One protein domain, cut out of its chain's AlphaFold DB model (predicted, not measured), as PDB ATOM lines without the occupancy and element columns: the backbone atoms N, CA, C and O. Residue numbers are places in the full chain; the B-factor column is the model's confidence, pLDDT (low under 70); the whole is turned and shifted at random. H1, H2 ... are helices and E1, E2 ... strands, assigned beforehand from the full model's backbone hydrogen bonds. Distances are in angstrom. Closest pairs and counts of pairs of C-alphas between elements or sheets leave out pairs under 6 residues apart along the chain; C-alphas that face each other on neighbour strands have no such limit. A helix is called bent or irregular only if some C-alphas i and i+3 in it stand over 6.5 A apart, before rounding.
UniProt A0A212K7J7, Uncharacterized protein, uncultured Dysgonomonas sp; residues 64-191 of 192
ATOM      1  N   SER A  64      -3.779 -19.537   7.043       81.81
ATOM      2  CA  SER A  64      -4.619 -18.364   7.337       81.81
ATOM      3  C   SER A  64      -5.509 -17.927   6.169       81.81
ATOM      4  O   SER A  64      -6.592 -17.383   6.385       81.81
ATOM      5  N   PHE A  65      -5.073 -18.165   4.932       87.56
ATOM      6  CA  PHE A  65      -5.701 -17.624   3.724       87.56
ATOM      7  C   PHE A  65      -5.832 -18.676   2.619       87.56
ATOM      8  O   PHE A  65      -5.246 -19.757   2.686       87.56
ATOM      9  N   VAL A  66      -6.599 -18.333   1.585       92.25
ATOM     10  CA  VAL A  66      -6.681 -19.113   0.346       92.25
ATOM     11  C   VAL A  66      -5.355 -19.024  -0.405       92.25
ATOM     12  O   VAL A  66      -4.832 -17.930  -0.623       92.25
ATOM     13  N   ASN A  67      -4.838 -20.164  -0.860       94.19
ATOM     14  CA  ASN A  67      -3.661 -20.202  -1.722       94.19
ATOM     15  C   ASN A  67      -4.057 -20.079  -3.195       94.19
ATOM     16  O   ASN A  67      -4.835 -20.879  -3.708       94.19
ATOM     17  N   ILE A  68      -3.488 -19.102  -3.900       96.62
ATOM     18  CA  ILE A  68      -3.660 -18.959  -5.348       96.62
ATOM     19  C   ILE A  68      -2.368 -19.399  -6.029       96.62
ATOM     20  O   ILE A  68      -1.343 -18.721  -5.931       96.62
ATOM     21  N   PHE A  69      -2.412 -20.531  -6.727       97.38
ATOM     22  CA  PHE A  69      -1.266 -21.059  -7.454       97.38
ATOM     23  C   PHE A  69      -1.394 -20.746  -8.945       97.38
ATOM     24  O   PHE A  69      -2.323 -21.195  -9.616       97.38
ATOM     25  N   PHE A  70      -0.433 -19.979  -9.462       97.50
ATOM     26  CA  PHE A  70      -0.388 -19.572 -10.864       97.50
ATOM     27  C   PHE A  70       1.046 -19.627 -11.395       97.50
ATOM     28  O   PHE A  70       1.780 -18.637 -11.384       97.50
ATOM     29  N   ILE A  71       1.468 -20.820 -11.809       96.00
ATOM     30  CA  ILE A  71       2.833 -21.099 -12.265       96.00
ATOM     31  C   ILE A  71       2.839 -21.817 -13.621       96.00
ATOM     32  O   ILE A  71       1.810 -22.246 -14.136       96.00
ATOM     33  N   GLY A  72       4.029 -21.949 -14.208       95.12
ATOM     34  CA  GLY A  72       4.261 -22.739 -15.421       95.12
ATOM     35  C   GLY A  72       4.289 -21.938 -16.724       95.12
ATOM     36  O   GLY A  72       4.855 -22.409 -17.700       95.12
ATOM     37  N   GLN A  73       3.802 -20.693 -16.774       94.19
ATOM     38  CA  GLN A  73       3.806 -19.917 -18.031       94.19
ATOM     39  C   GLN A  73       5.221 -19.698 -18.611       94.19
ATOM     40  O   GLN A  73       5.383 -19.587 -19.828       94.19
ATOM     41  N   ASN A  74       6.237 -19.691 -17.742       91.75
ATOM     42  CA  ASN A  74       7.657 -19.584 -18.093       91.75
ATOM     43  C   ASN A  74       8.343 -20.944 -18.352       91.75
ATOM     44  O   ASN A  74       9.560 -20.988 -18.528       91.75
ATOM     45  N   GLY A  75       7.598 -22.052 -18.367       92.31
ATOM     46  CA  GLY A  75       8.143 -23.406 -18.437       92.31
ATOM     47  C   GLY A  75       8.622 -23.919 -17.075       92.31
ATOM     48  O   GLY A  75       8.047 -23.580 -16.043       92.31
ATOM     49  N   GLY A  76       9.668 -24.754 -17.081       93.00
ATOM     50  CA  GLY A  76      10.186 -25.422 -15.874       93.00
ATOM     51  C   GLY A  76       9.557 -26.790 -15.588       93.00
ATOM     52  O   GLY A  76       9.781 -27.362 -14.524       93.00
ATOM     53  N   PHE A  77       8.799 -27.325 -16.541       95.69
ATOM     54  CA  PHE A  77       8.198 -28.653 -16.493       95.69
ATOM     55  C   PHE A  77       8.405 -29.371 -17.834       95.69
ATOM     56  O   PHE A  77       8.616 -28.730 -18.866       95.69
ATOM     57  N   LYS A  78       8.366 -30.704 -17.815       96.31
ATOM     58  CA  LYS A  78       8.623 -31.571 -18.980       96.31
ATOM     59  C   LYS A  78       7.352 -32.124 -19.625       96.31
ATOM     60  O   LYS A  78       7.397 -32.557 -20.770       96.31
ATOM     61  N   SER A  79       6.245 -32.153 -18.891       95.94
ATOM     62  CA  SER A  79       4.954 -32.682 -19.339       95.94
ATOM     63  C   SER A  79       3.812 -32.150 -18.466       95.94
ATOM     64  O   SER A  79       4.059 -31.559 -17.412       95.94
ATOM     65  N   ALA A  80       2.562 -32.393 -18.871       95.81
ATOM     66  CA  ALA A  80       1.390 -32.063 -18.058       95.81
ATOM     67  C   ALA A  80       1.437 -32.731 -16.670       95.81
ATOM     68  O   ALA A  80       1.173 -32.072 -15.668       95.81
ATOM     69  N   ASN A  81       1.867 -33.997 -16.601       98.00
ATOM     70  CA  ASN A  81       2.041 -34.727 -15.340       98.00
ATOM     71  C   ASN A  81       3.151 -34.145 -14.451       98.00
ATOM     72  O   ASN A  81       3.005 -34.102 -13.233       98.00
ATOM     73  N   ASP A  82       4.254 -33.674 -15.040       98.06
ATOM     74  CA  ASP A  82       5.315 -33.011 -14.273       98.06
ATOM     75  C   ASP A  82       4.801 -31.699 -13.656       98.06
ATOM     76  O   ASP A  82       4.992 -31.455 -12.466       98.06
ATOM     77  N   LEU A  83       4.060 -30.890 -14.425       97.62
ATOM     78  CA  LEU A  83       3.452 -29.664 -13.903       97.62
ATOM     79  C   LEU A  83       2.395 -29.957 -12.825       97.62
ATOM     80  O   LEU A  83       2.382 -29.282 -11.796       97.62
ATOM     81  N   LEU A  84       1.552 -30.976 -13.020       98.06
ATOM     82  CA  LEU A  84       0.596 -31.447 -12.013       98.06
ATOM     83  C   LEU A  84       1.305 -31.814 -10.701       98.06
ATOM     84  O   LEU A  84       0.911 -31.340  -9.638       98.06
ATOM     85  N   CYS A  85       2.389 -32.592 -10.778       98.25
ATOM     86  CA  CYS A  85       3.177 -32.984  -9.609       98.25
ATOM     87  C   CYS A  85       3.768 -31.767  -8.878       98.25
ATOM     88  O   CYS A  85       3.824 -31.739  -7.648       98.25
ATOM     89  N   GLN A  86       4.198 -30.739  -9.616       98.00
ATOM     90  CA  GLN A  86       4.675 -29.492  -9.015       98.00
ATOM     91  C   GLN A  86       3.556 -28.759  -8.261       98.00
ATOM     92  O   GLN A  86       3.782 -28.340  -7.126       98.00
ATOM     93  N   TYR A  87       2.352 -28.658  -8.835       97.88
ATOM     94  CA  TYR A  87       1.191 -28.086  -8.140       97.88
ATOM     95  C   TYR A  87       0.818 -28.881  -6.884       97.88
ATOM     96  O   TYR A  87       0.656 -28.280  -5.825       97.88
ATOM     97  N   GLN A  88       0.755 -30.215  -6.969       97.31
ATOM     98  CA  GLN A  88       0.466 -31.087  -5.821       97.31
ATOM     99  C   GLN A  88       1.462 -30.859  -4.680       97.31
ATOM    100  O   GLN A  88       1.053 -30.599  -3.555       97.31
ATOM    101  N   LYS A  89       2.767 -30.792  -4.975       95.62
ATOM    102  CA  LYS A  89       3.787 -30.484  -3.956       95.62
ATOM    103  C   LYS A  89       3.593 -29.120  -3.293       95.62
ATOM    104  O   LYS A  89       3.877 -28.984  -2.107       95.62
ATOM    105  N   MET A  90       3.152 -28.103  -4.039       93.69
ATOM    106  CA  MET A  90       2.858 -26.785  -3.466       93.69
ATOM    107  C   MET A  90       1.620 -26.822  -2.564       93.69
ATOM    108  O   MET A  90       1.641 -26.211  -1.497       93.69
ATOM    109  N   ILE A  91       0.575 -27.548  -2.971       93.50
ATOM    110  CA  ILE A  91      -0.649 -27.746  -2.184       93.50
ATOM    111  C   ILE A  91      -0.312 -28.485  -0.885       93.50
ATOM    112  O   ILE A  91      -0.570 -27.948   0.193       93.50
ATOM    113  N   ASP A  92       0.362 -29.634  -0.980       92.56
ATOM    114  CA  ASP A  92       0.778 -30.451   0.165       92.56
ATOM    115  C   ASP A  92       1.627 -29.638   1.149       92.56
ATOM    116  O   ASP A  92       1.396 -29.649   2.357       92.56
ATOM    117  N   PHE A  93       2.593 -28.870   0.634       89.56
ATOM    118  CA  PHE A  93       3.445 -28.027   1.470       89.56
ATOM    119  C   PHE A  93       2.665 -26.896   2.156       89.56
ATOM    120  O   PHE A  93       2.971 -26.527   3.297       89.56
ATOM    121  N   SER A  94       1.660 -26.346   1.467       88.44
ATOM    122  CA  SER A  94       0.802 -25.292   2.007       88.44
ATOM    123  C   SER A  94      -0.104 -25.778   3.136       88.44
ATOM    124  O   SER A  94      -0.495 -24.951   3.953       88.44
ATOM    125  N   ASN A  95      -0.385 -27.089   3.194       86.75
ATOM    126  CA  ASN A  95      -1.231 -27.738   4.199       86.75
ATOM    127  C   ASN A  95      -2.638 -27.111   4.321       86.75
ATOM    128  O   ASN A  95      -3.229 -27.078   5.396       86.75
ATOM    129  N   SER A  96      -3.171 -26.593   3.212       89.00
ATOM    130  CA  SER A  96      -4.474 -25.930   3.158       89.00
ATOM    131  C   SER A  96      -5.342 -26.530   2.062       89.00
ATOM    132  O   SER A  96      -4.955 -26.548   0.894       89.00
ATOM    133  N   ASP A  97      -6.564 -26.911   2.426       90.88
ATOM    134  CA  ASP A  97      -7.590 -27.360   1.477       90.88
ATOM    135  C   ASP A  97      -8.233 -26.194   0.706       90.88
ATOM    136  O   ASP A  97      -8.958 -26.399  -0.275       90.88
ATOM    137  N   ARG A  98      -7.963 -24.949   1.130       94.88
ATOM    138  CA  ARG A  98      -8.453 -23.727   0.486       94.88
ATOM    139  C   ARG A  98      -7.432 -23.222  -0.520       94.88
ATOM    140  O   ARG A  98      -6.534 -22.444  -0.187       94.88
ATOM    141  N   PHE A  99      -7.585 -23.651  -1.768       96.50
ATOM    142  CA  PHE A  99      -6.740 -23.197  -2.867       96.50
ATOM    143  C   PHE A  99      -7.483 -23.072  -4.200       96.50
ATOM    144  O   PHE A  99      -8.551 -23.660  -4.397       96.50
ATOM    145  N   ILE A 100      -6.880 -22.306  -5.110       98.44
ATOM    146  CA  ILE A 100      -7.271 -22.157  -6.514       98.44
ATOM    147  C   ILE A 100      -6.032 -22.358  -7.392       98.44
ATOM    148  O   ILE A 100      -4.961 -21.821  -7.104       98.44
ATOM    149  N   ILE A 101      -6.203 -23.097  -8.487       98.56
ATOM    150  CA  ILE A 101      -5.207 -23.301  -9.542       98.56
ATOM    151  C   ILE A 101      -5.609 -22.488 -10.767       98.56
ATOM    152  O   ILE A 101      -6.730 -22.620 -11.256       98.56
ATOM    153  N   ILE A 102      -4.694 -21.680 -11.296       98.69
ATOM    154  CA  ILE A 102      -4.913 -20.913 -12.526       98.69
ATOM    155  C   ILE A 102      -4.112 -21.552 -13.665       98.69
ATOM    156  O   ILE A 102      -2.889 -21.687 -13.585       98.69
ATOM    157  N   GLY A 103      -4.812 -21.951 -14.727       97.50
ATOM    158  CA  GLY A 103      -4.219 -22.575 -15.908       97.50
ATOM    159  C   GLY A 103      -3.364 -21.638 -16.759       97.50
ATOM    160  O   GLY A 103      -3.493 -20.414 -16.709       97.50
ATOM    161  N   LEU A 104      -2.502 -22.237 -17.584       97.12
ATOM    162  CA  LEU A 104      -1.739 -21.509 -18.598       97.12
ATOM    163  C   LEU A 104      -2.692 -20.884 -19.622       97.12
ATOM    164  O   LEU A 104      -3.758 -21.432 -19.891       97.12
ATOM    165  N   TYR A 105      -2.303 -19.746 -20.194       95.94
ATOM    166  CA  TYR A 105      -3.183 -19.005 -21.105       95.94
ATOM    167  C   TYR A 105      -2.463 -18.342 -22.271       95.94
ATOM    168  O   TYR A 105      -3.066 -18.106 -23.316       95.94
ATOM    169  N   ALA A 106      -1.188 -17.990 -22.098       89.69
ATOM    170  CA  ALA A 106      -0.557 -17.066 -23.025       89.69
ATOM    171  C   ALA A 106      -0.062 -17.739 -24.310       89.69
ATOM    172  O   ALA A 106       0.218 -17.069 -25.301       89.69
ATOM    173  N   LYS A 107       0.085 -19.068 -24.287       79.81
ATOM    174  CA  LYS A 107       0.527 -19.886 -25.420       79.81
ATOM    175  C   LYS A 107      -0.163 -21.242 -25.343       79.81
ATOM    176  O   LYS A 107      -0.199 -21.825 -24.264       79.81
ATOM    177  N   GLY A 108      -0.652 -21.721 -26.481       89.31
ATOM    178  CA  GLY A 108      -1.335 -23.004 -26.604       89.31
ATOM    179  C   GLY A 108      -2.758 -22.837 -27.126       89.31
ATOM    180  O   GLY A 108      -3.587 -22.178 -26.506       89.31
ATOM    181  N   THR A 109      -3.021 -23.423 -28.284       96.44
ATOM    182  CA  THR A 109      -4.358 -23.586 -28.862       96.44
ATOM    183  C   THR A 109      -5.181 -24.600 -28.065       96.44
ATOM    184  O   THR A 109      -4.646 -25.330 -27.226       96.44
ATOM    185  N   ILE A 110      -6.477 -24.715 -28.378       97.25
ATOM    186  CA  ILE A 110      -7.358 -25.755 -27.807       97.25
ATOM    187  C   ILE A 110      -6.712 -27.138 -27.927       97.25
ATOM    188  O   ILE A 110      -6.689 -27.900 -26.966       97.25
ATOM    189  N   GLN A 111      -6.169 -27.461 -29.104       97.12
ATOM    190  CA  GLN A 111      -5.619 -28.786 -29.370       97.12
ATOM    191  C   GLN A 111      -4.329 -29.050 -28.584       97.12
ATOM    192  O   GLN A 111      -4.144 -30.158 -28.086       97.12
ATOM    193  N   GLU A 112      -3.458 -28.049 -28.451       96.44
ATOM    194  CA  GLU A 112      -2.195 -28.174 -27.710       96.44
ATOM    195  C   GLU A 112      -2.423 -28.279 -26.198       96.44
ATOM    196  O   GLU A 112      -1.702 -28.999 -25.513       96.44
ATOM    197  N   MET A 113      -3.441 -27.589 -25.677       96.62
ATOM    198  CA  MET A 113      -3.722 -27.547 -24.240       96.62
ATOM    199  C   MET A 113      -4.673 -28.644 -23.762       96.62
ATOM    200  O   MET A 113      -4.752 -28.892 -22.561       96.62
ATOM    201  N   LYS A 114      -5.354 -29.341 -24.681       96.50
ATOM    202  CA  LYS A 114      -6.407 -30.322 -24.382       96.50
ATOM    203  C   LYS A 114      -6.020 -31.345 -23.316       96.50
ATOM    204  O   LYS A 114      -6.801 -31.585 -22.401       96.50
ATOM    205  N   GLU A 115      -4.844 -31.963 -23.437       96.56
ATOM    206  CA  GLU A 115      -4.395 -32.993 -22.490       96.56
ATOM    207  C   GLU A 115      -4.171 -32.407 -21.091       96.56
ATOM    208  O   GLU A 115      -4.660 -32.949 -20.102       96.56
ATOM    209  N   MET A 116      -3.485 -31.264 -21.012       97.12
ATOM    210  CA  MET A 116      -3.198 -30.594 -19.745       97.12
ATOM    211  C   MET A 116      -4.475 -30.086 -19.073       97.12
ATOM    212  O   MET A 116      -4.665 -30.299 -17.880       97.12
ATOM    213  N   GLU A 117      -5.364 -29.442 -19.827       98.06
ATOM    214  CA  GLU A 117      -6.628 -28.911 -19.309       98.06
ATOM    215  C   GLU A 117      -7.552 -30.029 -18.824       98.06
ATOM    216  O   GLU A 117      -8.150 -29.904 -17.755       98.06
ATOM    217  N   ALA A 118      -7.634 -31.142 -19.561       98.25
ATOM    218  CA  ALA A 118      -8.411 -32.306 -19.146       98.25
ATOM    219  C   ALA A 118      -7.851 -32.936 -17.864       98.25
ATOM    220  O   ALA A 118      -8.618 -33.230 -16.944       98.25
ATOM    221  N   LEU A 119      -6.526 -33.094 -17.779       98.56
ATOM    222  CA  LEU A 119      -5.856 -33.591 -16.578       98.56
ATOM    223  C   LEU A 119      -6.147 -32.685 -15.376       98.56
ATOM    224  O   LEU A 119      -6.624 -33.150 -14.350       98.56
ATOM    225  N   PHE A 120      -5.950 -31.375 -15.514       98.50
ATOM    226  CA  PHE A 120      -6.117 -30.427 -14.411       98.50
ATOM    227  C   PHE A 120      -7.573 -30.307 -13.967       98.50
ATOM    228  O   PHE A 120      -7.850 -30.218 -12.773       98.50
ATOM    229  N   LYS A 121      -8.515 -30.354 -14.913       98.31
ATOM    230  CA  LYS A 121      -9.945 -30.396 -14.606       98.31
ATOM    231  C   LYS A 121     -10.330 -31.671 -13.856       98.31
ATOM    232  O   LYS A 121     -11.160 -31.600 -12.959       98.31
ATOM    233  N   THR A 122      -9.729 -32.808 -14.205       98.50
ATOM    234  CA  THR A 122      -9.971 -34.093 -13.531       98.50
ATOM    235  C   THR A 122      -9.430 -34.078 -12.103       98.50
ATOM    236  O   THR A 122     -10.135 -34.463 -11.178       98.50
ATOM    237  N   GLU A 123      -8.207 -33.584 -11.919       98.31
ATOM    238  CA  GLU A 123      -7.502 -33.620 -10.633       98.31
ATOM    239  C   GLU A 123      -8.001 -32.568  -9.638       98.31
ATOM    240  O   GLU A 123      -8.118 -32.833  -8.444       98.31
ATOM    241  N   PHE A 124      -8.302 -31.357 -10.110       98.25
ATOM    242  CA  PHE A 124      -8.615 -30.228  -9.233       98.25
ATOM    243  C   PHE A 124     -10.090 -29.815  -9.258       98.25
ATOM    244  O   PHE A 124     -10.511 -29.029  -8.404       98.25
ATOM    245  N   GLY A 125     -10.879 -30.312 -10.217       98.00
ATOM    246  CA  GLY A 125     -12.296 -29.981 -10.358       98.00
ATOM    247  C   GLY A 125     -12.545 -28.471 -10.330       98.00
ATOM    248  O   GLY A 125     -11.860 -27.693 -10.997       98.00
ATOM    249  N   ASP A 126     -13.483 -28.044  -9.486       97.62
ATOM    250  CA  ASP A 126     -13.852 -26.633  -9.341       97.62
ATOM    251  C   ASP A 126     -12.747 -25.760  -8.739       97.62
ATOM    252  O   ASP A 126     -12.838 -24.539  -8.794       97.62
ATOM    253  N   LYS A 127     -11.654 -26.312  -8.205       98.31
ATOM    254  CA  LYS A 127     -10.510 -25.493  -7.766       98.31
ATOM    255  C   LYS A 127      -9.642 -25.033  -8.939       98.31
ATOM    256  O   LYS A 127      -8.817 -24.142  -8.760       98.31
ATOM    257  N   TYR A 128      -9.835 -25.585 -10.140       98.69
ATOM    258  CA  TYR A 128      -9.096 -25.204 -11.341       98.69
ATOM    259  C   TYR A 128      -9.858 -24.206 -12.216       98.69
ATOM    260  O   TYR A 128     -10.990 -24.431 -12.651       98.69
ATOM    261  N   ILE A 129      -9.212 -23.079 -12.502       98.69
ATOM    262  CA  ILE A 129      -9.659 -22.089 -13.475       98.69
ATOM    263  C   ILE A 129      -8.925 -22.358 -14.791       98.69
ATOM    264  O   ILE A 129      -7.725 -22.087 -14.910       98.69
ATOM    265  N   ASN A 130      -9.658 -22.842 -15.797       98.44
ATOM    266  CA  ASN A 130      -9.165 -22.902 -17.170       98.44
ATOM    267  C   ASN A 130      -9.134 -21.488 -17.770       98.44
ATOM    268  O   ASN A 130     -10.092 -21.018 -18.387       98.44
ATOM    269  N   LEU A 131      -8.036 -20.774 -17.519       98.44
ATOM    270  CA  LEU A 131      -7.916 -19.372 -17.900       98.44
ATOM    271  C   LEU A 131      -7.863 -19.187 -19.423       98.44
ATOM    272  O   LEU A 131      -8.431 -18.216 -19.918       98.44
ATOM    273  N   ARG A 132      -7.241 -20.109 -20.174       98.19
ATOM    274  CA  ARG A 132      -7.237 -20.052 -21.645       98.19
ATOM    275  C   ARG A 132      -8.663 -20.063 -22.188       98.19
ATOM    276  O   ARG A 132      -9.021 -19.157 -22.933       98.19
ATOM    277  N   GLU A 133      -9.459 -21.057 -21.786       98.25
ATOM    278  CA  GLU A 133     -10.857 -21.214 -22.206       98.25
ATOM    279  C   GLU A 133     -11.664 -19.943 -21.912       98.25
ATOM    280  O   GLU A 133     -12.238 -19.352 -22.827       98.25
ATOM    281  N   TYR A 134     -11.602 -19.441 -20.672       98.62
ATOM    282  CA  TYR A 134     -12.274 -18.199 -20.288       98.62
ATOM    283  C   TYR A 134     -11.863 -17.005 -21.167       98.62
ATOM    284  O   TYR A 134     -12.722 -16.275 -21.673       98.62
ATOM    285  N   LEU A 135     -10.558 -16.807 -21.369       98.38
ATOM    286  CA  LEU A 135     -10.049 -15.672 -22.136       98.38
ATOM    287  C   LEU A 135     -10.433 -15.752 -23.614       98.38
ATOM    288  O   LEU A 135     -10.770 -14.727 -24.205       98.38
ATOM    289  N   SER A 136     -10.420 -16.947 -24.206       98.00
ATOM    290  CA  SER A 136     -10.801 -17.120 -25.608       98.00
ATOM    291  C   SER A 136     -12.309 -17.030 -25.848       98.00
ATOM    292  O   SER A 136     -12.725 -16.594 -26.914       98.00
ATOM    293  N   GLU A 137     -13.139 -17.417 -24.877       97.88
ATOM    294  CA  GLU A 137     -14.586 -17.548 -25.095       97.88
ATOM    295  C   GLU A 137     -15.407 -16.381 -24.541       97.88
ATOM    296  O   GLU A 137     -16.464 -16.058 -25.087       97.88
ATOM    297  N   LYS A 138     -14.961 -15.764 -23.440       98.31
ATOM    298  CA  LYS A 138     -15.799 -14.845 -22.647       98.31
ATOM    299  C   LYS A 138     -15.169 -13.479 -22.406       98.31
ATOM    300  O   LYS A 138     -15.903 -12.497 -22.351       98.31
ATOM    301  N   ALA A 139     -13.839 -13.370 -22.349       98.12
ATOM    302  CA  ALA A 139     -13.186 -12.134 -21.905       98.12
ATOM    303  C   ALA A 139     -13.542 -10.877 -22.713       98.12
ATOM    304  O   ALA A 139     -13.754  -9.827 -22.116       98.12
ATOM    305  N   LEU A 140     -13.648 -10.949 -24.046       98.50
ATOM    306  CA  LEU A 140     -14.024  -9.770 -24.849       98.50
ATOM    307  C   LEU A 140     -15.443  -9.294 -24.534       98.50
ATOM    308  O   LEU A 140     -15.684  -8.092 -24.439       98.50
ATOM    309  N   LYS A 141     -16.368 -10.241 -24.351       98.25
ATOM    310  CA  LYS A 141     -17.755  -9.951 -23.995       98.25
ATOM    311  C   LYS A 141     -17.831  -9.353 -22.592       98.25
ATOM    312  O   LYS A 141     -18.450  -8.307 -22.424       98.25
ATOM    313  N   ASP A 142     -17.171  -9.980 -21.626       98.38
ATOM    314  CA  ASP A 142     -17.173  -9.541 -20.227       98.38
ATOM    315  C   ASP A 142     -16.482  -8.176 -20.058       98.38
ATOM    316  O   ASP A 142     -16.882  -7.379 -19.216       98.38
ATOM    317  N   ALA A 143     -15.498  -7.861 -20.908       98.00
ATOM    318  CA  ALA A 143     -14.850  -6.551 -20.970       98.00
ATOM    319  C   ALA A 143     -15.606  -5.505 -21.811       98.00
ATOM    320  O   ALA A 143     -15.134  -4.375 -21.938       98.00
ATOM    321  N   ASN A 144     -16.738  -5.864 -22.427       97.94
ATOM    322  CA  ASN A 144     -17.476  -5.015 -23.365       97.94
ATOM    323  C   ASN A 144     -16.597  -4.457 -24.513       97.94
ATOM    324  O   ASN A 144     -16.735  -3.305 -24.935       97.94
ATOM    325  N   ILE A 145     -15.668  -5.273 -25.019       97.94
ATOM    326  CA  ILE A 145     -14.781  -4.936 -26.137       97.94
ATOM    327  C   ILE A 145     -15.389  -5.465 -27.433       97.94
ATOM    328  O   ILE A 145     -15.660  -6.656 -27.572       97.94
ATOM    329  N   LYS A 146     -15.534  -4.587 -28.431       97.69
ATOM    330  CA  LYS A 146     -15.861  -5.008 -29.796       97.69
ATOM    331  C   LYS A 146     -14.658  -5.757 -30.402       97.69
ATOM    332  O   LYS A 146     -13.607  -5.128 -30.545       97.69
ATOM    333  N   PRO A 147     -14.789  -7.043 -30.786       97.25
ATOM    334  CA  PRO A 147     -13.669  -7.816 -31.316       97.25
ATOM    335  C   PRO A 147     -13.093  -7.215 -32.602       97.25
ATOM    336  O   PRO A 147     -13.839  -6.793 -33.493       97.25
ATOM    337  N   LYS A 148     -11.763  -7.212 -32.711       97.81
ATOM    338  CA  LYS A 148     -11.034  -6.925 -33.954       97.81
ATOM    339  C   LYS A 148     -10.798  -8.214 -34.739       97.81
ATOM    340  O   LYS A 148     -10.918  -9.311 -34.203       97.81
ATOM    341  N   GLU A 149     -10.399  -8.094 -36.002       98.31
ATOM    342  CA  GLU A 149     -10.100  -9.263 -36.841       98.31
ATOM    343  C   GLU A 149      -9.007 -10.162 -36.232       98.31
ATOM    344  O   GLU A 149      -9.113 -11.384 -36.266       98.31
ATOM    345  N   GLU A 150      -7.981  -9.567 -35.620       97.44
ATOM    346  CA  GLU A 150      -6.909 -10.301 -34.934       97.44
ATOM    347  C   GLU A 150      -7.409 -11.045 -33.694       97.44
ATOM    348  O   GLU A 150      -7.027 -12.194 -33.481       97.44
ATOM    349  N   ASP A 151      -8.316 -10.436 -32.922       98.25
ATOM    350  CA  ASP A 151      -8.969 -11.112 -31.799       98.25
ATOM    351  C   ASP A 151      -9.726 -12.341 -32.297       98.25
ATOM    352  O   ASP A 151      -9.540 -13.432 -31.767       98.25
ATOM    353  N   MET A 152     -10.502 -12.186 -33.375       98.25
ATOM    354  CA  MET A 152     -11.270 -13.278 -33.978       98.25
ATOM    355  C   MET A 152     -10.376 -14.424 -34.476       98.25
ATOM    356  O   MET A 152     -10.737 -15.592 -34.329       98.25
ATOM    357  N   LYS A 153      -9.194 -14.115 -35.026       97.88
ATOM    358  CA  LYS A 153      -8.199 -15.123 -35.435       97.88
ATOM    359  C   LYS A 153      -7.606 -15.869 -34.243       97.88
ATOM    360  O   LYS A 153      -7.391 -17.072 -34.337       97.88
ATOM    361  N   SER A 154      -7.337 -15.183 -33.136       97.31
ATOM    362  CA  SER A 154      -6.816 -15.820 -31.924       97.31
ATOM    363  C   SER A 154      -7.870 -16.694 -31.244       97.31
ATOM    364  O   SER A 154      -7.601 -17.861 -30.958       97.31
ATOM    365  N   VAL A 155      -9.084 -16.179 -31.032       97.31
ATOM    366  CA  VAL A 155     -10.140 -16.929 -30.332       97.31
ATOM    367  C   VAL A 155     -10.636 -18.136 -31.129       97.31
ATOM    368  O   VAL A 155     -11.020 -19.129 -30.519       97.31
ATOM    369  N   SER A 156     -10.567 -18.119 -32.468       97.69
ATOM    370  CA  SER A 156     -10.992 -19.259 -33.300       97.69
ATOM    371  C   SER A 156     -10.139 -20.517 -33.105       97.69
ATOM    372  O   SER A 156     -10.613 -21.624 -33.348       97.69
ATOM    373  N   VAL A 157      -8.903 -20.361 -32.624       97.50
ATOM    374  CA  VAL A 157      -8.016 -21.465 -32.219       97.50
ATOM    375  C   VAL A 157      -7.877 -21.570 -30.692       97.50
ATOM    376  O   VAL A 157      -7.075 -22.354 -30.181       97.50
ATOM    377  N   GLY A 158      -8.676 -20.787 -29.962       97.56
ATOM    378  CA  GLY A 158      -8.742 -20.713 -28.506       97.56
ATOM    379  C   GLY A 158      -7.545 -20.057 -27.830       97.56
ATOM    380  O   GLY A 158      -7.245 -20.390 -26.687       97.56
ATOM    381  N   LEU A 159      -6.854 -19.148 -28.513       97.62
ATOM    382  CA  LEU A 159      -5.831 -18.300 -27.903       97.62
ATOM    383  C   LEU A 159      -6.468 -17.081 -27.223       97.62
ATOM    384  O   LEU A 159      -7.548 -16.627 -27.604       97.62
ATOM    385  N   CYS A 160      -5.752 -16.519 -26.245       97.56
ATOM    386  CA  CYS A 160      -6.108 -15.235 -25.651       97.56
ATOM    387  C   CYS A 160      -6.144 -14.139 -26.741       97.56
ATOM    388  O   CYS A 160      -5.190 -14.029 -27.520       97.56
ATOM    389  N   PRO A 161      -7.216 -13.334 -26.825       97.50
ATOM    390  CA  PRO A 161      -7.319 -12.269 -27.817       97.50
ATOM    391  C   PRO A 161      -6.306 -11.141 -27.535       97.50
ATOM    392  O   PRO A 161      -6.193 -10.705 -26.383       97.50
ATOM    393  N   PRO A 162      -5.603 -10.606 -28.554       97.38
ATOM    394  CA  PRO A 162      -4.621  -9.534 -28.380       97.38
ATOM    395  C   PRO A 162      -5.156  -8.292 -27.660       97.38
ATOM    396  O   PRO A 162      -4.413  -7.660 -26.912       97.38
ATOM    397  N   SER A 163      -6.445  -7.966 -27.803       98.00
ATOM    398  CA  SER A 163      -7.081  -6.851 -27.082       98.00
ATOM    399  C   SER A 163      -7.075  -7.003 -25.550       98.00
ATOM    400  O   SER A 163      -7.277  -6.018 -24.839       98.00
ATOM    401  N   ILE A 164      -6.808  -8.202 -25.020       98.31
ATOM    402  CA  ILE A 164      -6.701  -8.498 -23.580       98.31
ATOM    403  C   ILE A 164      -5.232  -8.607 -23.113       98.31
ATOM    404  O   ILE A 164      -4.945  -8.659 -21.913       98.31
ATOM    405  N   MET A 165      -4.270  -8.566 -24.037       97.31
ATOM    406  CA  MET A 165      -2.846  -8.709 -23.741       97.31
ATOM    407  C   MET A 165      -2.094  -7.373 -23.840       97.31
ATOM    408  O   MET A 165      -2.510  -6.455 -24.546       97.31
ATOM    409  N   SER A 166      -0.993  -7.237 -23.098       97.06
ATOM    410  CA  SER A 166      -0.041  -6.125 -23.255       97.06
ATOM    411  C   SER A 166       1.126  -6.493 -24.170       97.06
ATOM    412  O   SER A 166       1.704  -5.628 -24.818       97.06
ATOM    413  N   ASP A 167       1.482  -7.777 -24.207       94.62
ATOM    414  CA  ASP A 167       2.463  -8.356 -25.121       94.62
ATOM    415  C   ASP A 167       2.097  -9.824 -25.417       94.62
ATOM    416  O   ASP A 167       0.953 -10.227 -25.256       94.62
ATOM    417  N   LYS A 168       3.045 -10.648 -25.871       91.25
ATOM    418  CA  LYS A 168       2.779 -12.054 -26.223       91.25
ATOM    419  C   LYS A 168       2.555 -12.986 -25.026       91.25
ATOM    420  O   LYS A 168       2.277 -14.162 -25.242       91.25
ATOM    421  N   VAL A 169       2.784 -12.532 -23.795       94.19
ATOM    422  CA  VAL A 169       2.718 -13.371 -22.589       94.19
ATOM    423  C   VAL A 169       1.878 -12.741 -21.485       94.19
ATOM    424  O   VAL A 169       1.196 -13.463 -20.768       94.19
ATOM    425  N   HIS A 170       1.914 -11.421 -21.337       96.25
ATOM    426  CA  HIS A 170       1.301 -10.716 -20.219       96.25
ATOM    427  C   HIS A 170      -0.078 -10.156 -20.581       96.25
ATOM    428  O   HIS A 170      -0.279  -9.591 -21.660       96.25
ATOM    429  N   LEU A 171      -1.021 -10.276 -19.644       98.06
ATOM    430  CA  LEU A 171      -2.306  -9.581 -19.699       98.06
ATOM    431  C   LEU A 171      -2.104  -8.066 -19.584       98.06
ATOM    432  O   LEU A 171      -1.193  -7.592 -18.904       98.06
ATOM    433  N   ASN A 172      -2.985  -7.297 -20.219       98.31
ATOM    434  CA  ASN A 172      -3.082  -5.866 -19.955       98.31
ATOM    435  C   ASN A 172      -3.942  -5.597 -18.704       98.31
ATOM    436  O   ASN A 172      -4.386  -6.520 -18.018       98.31
ATOM    437  N   LYS A 173      -4.185  -4.315 -18.398       98.44
ATOM    438  CA  LYS A 173      -5.003  -3.901 -17.247       98.44
ATOM    439  C   LYS A 173      -6.372  -4.596 -17.218       98.44
ATOM    440  O   LYS A 173      -6.762  -5.086 -16.166       98.44
ATOM    441  N   ILE A 174      -7.061  -4.659 -18.360       98.31
ATOM    442  CA  ILE A 174      -8.389  -5.275 -18.478       98.31
ATOM    443  C   ILE A 174      -8.289  -6.777 -18.209       98.31
ATOM    444  O   ILE A 174      -9.060  -7.314 -17.422       98.31
ATOM    445  N   GLY A 175      -7.301  -7.454 -18.797       98.31
ATOM    446  CA  GLY A 175      -7.092  -8.882 -18.558       98.31
ATOM    447  C   GLY A 175      -6.832  -9.220 -17.089       98.31
ATOM    448  O   GLY A 175      -7.406 -10.177 -16.572       98.31
ATOM    449  N   TYR A 176      -6.018  -8.424 -16.388       98.44
ATOM    450  CA  TYR A 176      -5.788  -8.626 -14.953       98.44
ATOM    451  C   TYR A 176      -7.019  -8.322 -14.091       98.44
ATOM    452  O   TYR A 176      -7.219  -8.994 -13.083       98.44
ATOM    453  N   GLU A 177      -7.851  -7.355 -14.482       98.62
ATOM    454  CA  GLU A 177      -9.120  -7.066 -13.804       98.62
ATOM    455  C   GLU A 177     -10.103  -8.238 -13.939       98.62
ATOM    456  O   GLU A 177     -10.630  -8.721 -12.936       98.62
ATOM    457  N   LEU A 178     -10.261  -8.780 -15.153       98.69
ATOM    458  CA  LEU A 178     -11.073  -9.975 -15.397       98.69
ATOM    459  C   LEU A 178     -10.569 -11.187 -14.603       98.69
ATOM    460  O   LEU A 178     -11.368 -11.892 -13.992       98.69
ATOM    461  N   LEU A 179      -9.251 -11.421 -14.572       98.62
ATOM    462  CA  LEU A 179      -8.668 -12.510 -13.786       98.62
ATOM    463  C   LEU A 179      -8.937 -12.331 -12.285       98.62
ATOM    464  O   LEU A 179      -9.286 -13.299 -11.613       98.62
ATOM    465  N   GLY A 180      -8.795 -11.109 -11.763       98.44
ATOM    466  CA  GLY A 180      -9.101 -10.799 -10.366       98.44
ATOM    467  C   GLY A 180     -10.550 -11.132 -10.008       98.44
ATOM    468  O   GLY A 180     -10.791 -11.842  -9.032       98.44
ATOM    469  N   ASN A 181     -11.495 -10.702 -10.847       98.38
ATOM    470  CA  ASN A 181     -12.917 -11.005 -10.676       98.38
ATOM    471  C   ASN A 181     -13.188 -12.512 -10.767       98.38
ATOM    472  O   ASN A 181     -13.886 -13.065  -9.927       98.38
ATOM    473  N   LEU A 182     -12.580 -13.207 -11.733       98.19
ATOM    474  CA  LEU A 182     -12.750 -14.650 -11.907       98.19
ATOM    475  C   LEU A 182     -12.261 -15.448 -10.689       98.19
ATOM    476  O   LEU A 182     -12.907 -16.413 -10.282       98.19
ATOM    477  N   VAL A 183     -11.136 -15.042 -10.093       98.44
ATOM    478  CA  VAL A 183     -10.625 -15.638  -8.850       98.44
ATOM    479  C   VAL A 183     -11.561 -15.333  -7.680       98.44
ATOM    480  O   VAL A 183     -11.875 -16.246  -6.921       98.44
ATOM    481  N   TYR A 184     -12.036 -14.092  -7.549       98.12
ATOM    482  CA  TYR A 184     -12.984 -13.693  -6.504       98.12
ATOM    483  C   TYR A 184     -14.280 -14.509  -6.546       98.12
ATOM    484  O   TYR A 184     -14.640 -15.148  -5.557       98.12
ATOM    485  N   GLU A 185     -14.924 -14.579  -7.710       97.75
ATOM    486  CA  GLU A 185     -16.141 -15.370  -7.903       97.75
ATOM    487  C   GLU A 185     -15.894 -16.852  -7.622       97.75
ATOM    488  O   GLU A 185     -16.720 -17.530  -7.008       97.75
ATOM    489  N   ARG A 186     -14.719 -17.373  -8.005       98.06
ATOM    490  CA  ARG A 186     -14.383 -18.765  -7.720       98.06
ATOM    491  C   ARG A 186     -14.242 -19.038  -6.224       98.06
ATOM    492  O   ARG A 186     -14.710 -20.079  -5.771       98.06
ATOM    493  N   MET A 187     -13.632 -18.128  -5.464       97.44
ATOM    494  CA  MET A 187     -13.567 -18.240  -4.002       97.44
ATOM    495  C   MET A 187     -14.972 -18.253  -3.390       97.44
ATOM    496  O   MET A 187     -15.241 -19.086  -2.527       97.44
ATOM    497  N   HIS A 188     -15.880 -17.407  -3.886       97.19
ATOM    498  CA  HIS A 188     -17.264 -17.371  -3.415       97.19
ATOM    499  C   HIS A 188     -18.004 -18.693  -3.671       97.19
ATOM    500  O   HIS A 188     -18.605 -19.247  -2.752       97.19
ATOM    501  N   ILE A 189     -17.894 -19.249  -4.885       96.88
ATOM    502  CA  ILE A 189     -18.498 -20.544  -5.256       96.88
ATOM    503  C   ILE A 189     -17.980 -21.688  -4.373       96.88
ATOM    504  O   ILE A 189     -18.739 -22.584  -4.011       96.88
ATOM    505  N   LEU A 190     -16.692 -21.663  -4.022       97.19
ATOM    506  CA  LEU A 190     -16.050 -22.694  -3.203       97.19
ATOM    507  C   LEU A 190     -16.262 -22.503  -1.691       97.19
ATOM    508  O   LEU A 190     -15.857 -23.373  -0.920       97.19
ATOM    509  N   GLY A 191     -16.882 -21.397  -1.266       96.12
ATOM    510  CA  GLY A 191     -17.132 -21.089   0.145       96.12
ATOM    511  C   GLY A 191     -15.870 -20.751   0.945       96.12
ATOM    512  O   GLY A 191     -15.776 -21.122   2.115       96.12
TER     513      GLY A 191
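AT A GLANCE: This is residues 64 to 191 of the 192 residues of an uncharacterized protein of uncultured Dysgonomonas sp (UniProt A0A212K7J7). A small parallel sheet of two short strands, E1 and E2, sits between helix H1 over one face and the long helix H6 over the other, with the last part of H2 beside E2. Beyond the ends of the strands, the short helices H3, H4 and H5 and the winding link of residues 156 to 172 make the other end of the domain. The printed part has 128 residues, with six named helices and two named strands in the order E1, H1, E2, H2, H3, H4, H5, H6; the class is mostly helix. It is compact, with a radius of gyration of the C-alphas of 14.7 A and spans of 45 by 32 by 23 A.

IN THESE COORDINATES: E1 is residues 67 to 69, beginning at C-alpha 67 (-3.661, -20.202, -1.722), and E2 is residues 99 to 102, 10.1 A long. H1 is residues 80 to 94, 21.2 A long. H2 is residues 110 to 127, 20.3 A; it is irregular, with C-alphas 123 and 126 9.5 A apart, and has a kink of 74 degrees near residue 121. H3 is residues 131 to 137, H4 residues 139 to 142 and H5 residues 149 to 155. H6 is residues 173 to 190, 25.9 A, ending at C-alpha 190 (-16.050, -22.694, -3.203).

HOW THE PARTS SIT: E1 and E2 are parallel neighbours at 20 degrees, with N 69 and O 100 2.9 A apart and N 102 and O 69 2.9 A apart, within hydrogen-bond range. Residues 101 to 102 of E2 also pair, parallel, with residues 128 to 129. E1, H1 and E2 form a strand-helix-strand unit, two parallel neighbour strands with a helix between, and its crossover is right-handed. The closest C-alphas of E1 and H1 are those of Phe 69 and Tyr 87, 7.5 A apart; those of E2 and H6 are Ile 100 and Val 183, 7.7 A. H1 touches H2 with residues 80 to 84 alone, closest at the C-alphas of Ala 80 and Met 116, 5.1 A, at a shallow tilt of 25 degrees, the same way. H2 and H6 only just touch, with 3 pairs of C-alphas within 8 A, closest at Asp 126 and Leu 190, 7.6 A. H3 and H5 only just touch, with 3 such pairs, closest at the C-alphas of Ser 136 and Val 155, 4.8 A. H4 and H6 only just touch, with 3 such pairs, closest at the C-alphas of Ala 139 and Leu 178, 7.2 A. H1 and H6 are apart. Every O i to N i+4 pair is within hydrogen-bond range in H1, H3, H5 and H6, against 10 of 14 in H2; H4 is too short for such a pair.

THE WHOLE: The two C-alphas farthest apart, those of Asn 95 and Glu 149, are 45.9 A apart. The printed part has no cut, and the link from H5 to H6, 17 residues, is long. The mean pLDDT of the printed part is 96.4, and no printed residue is under 70.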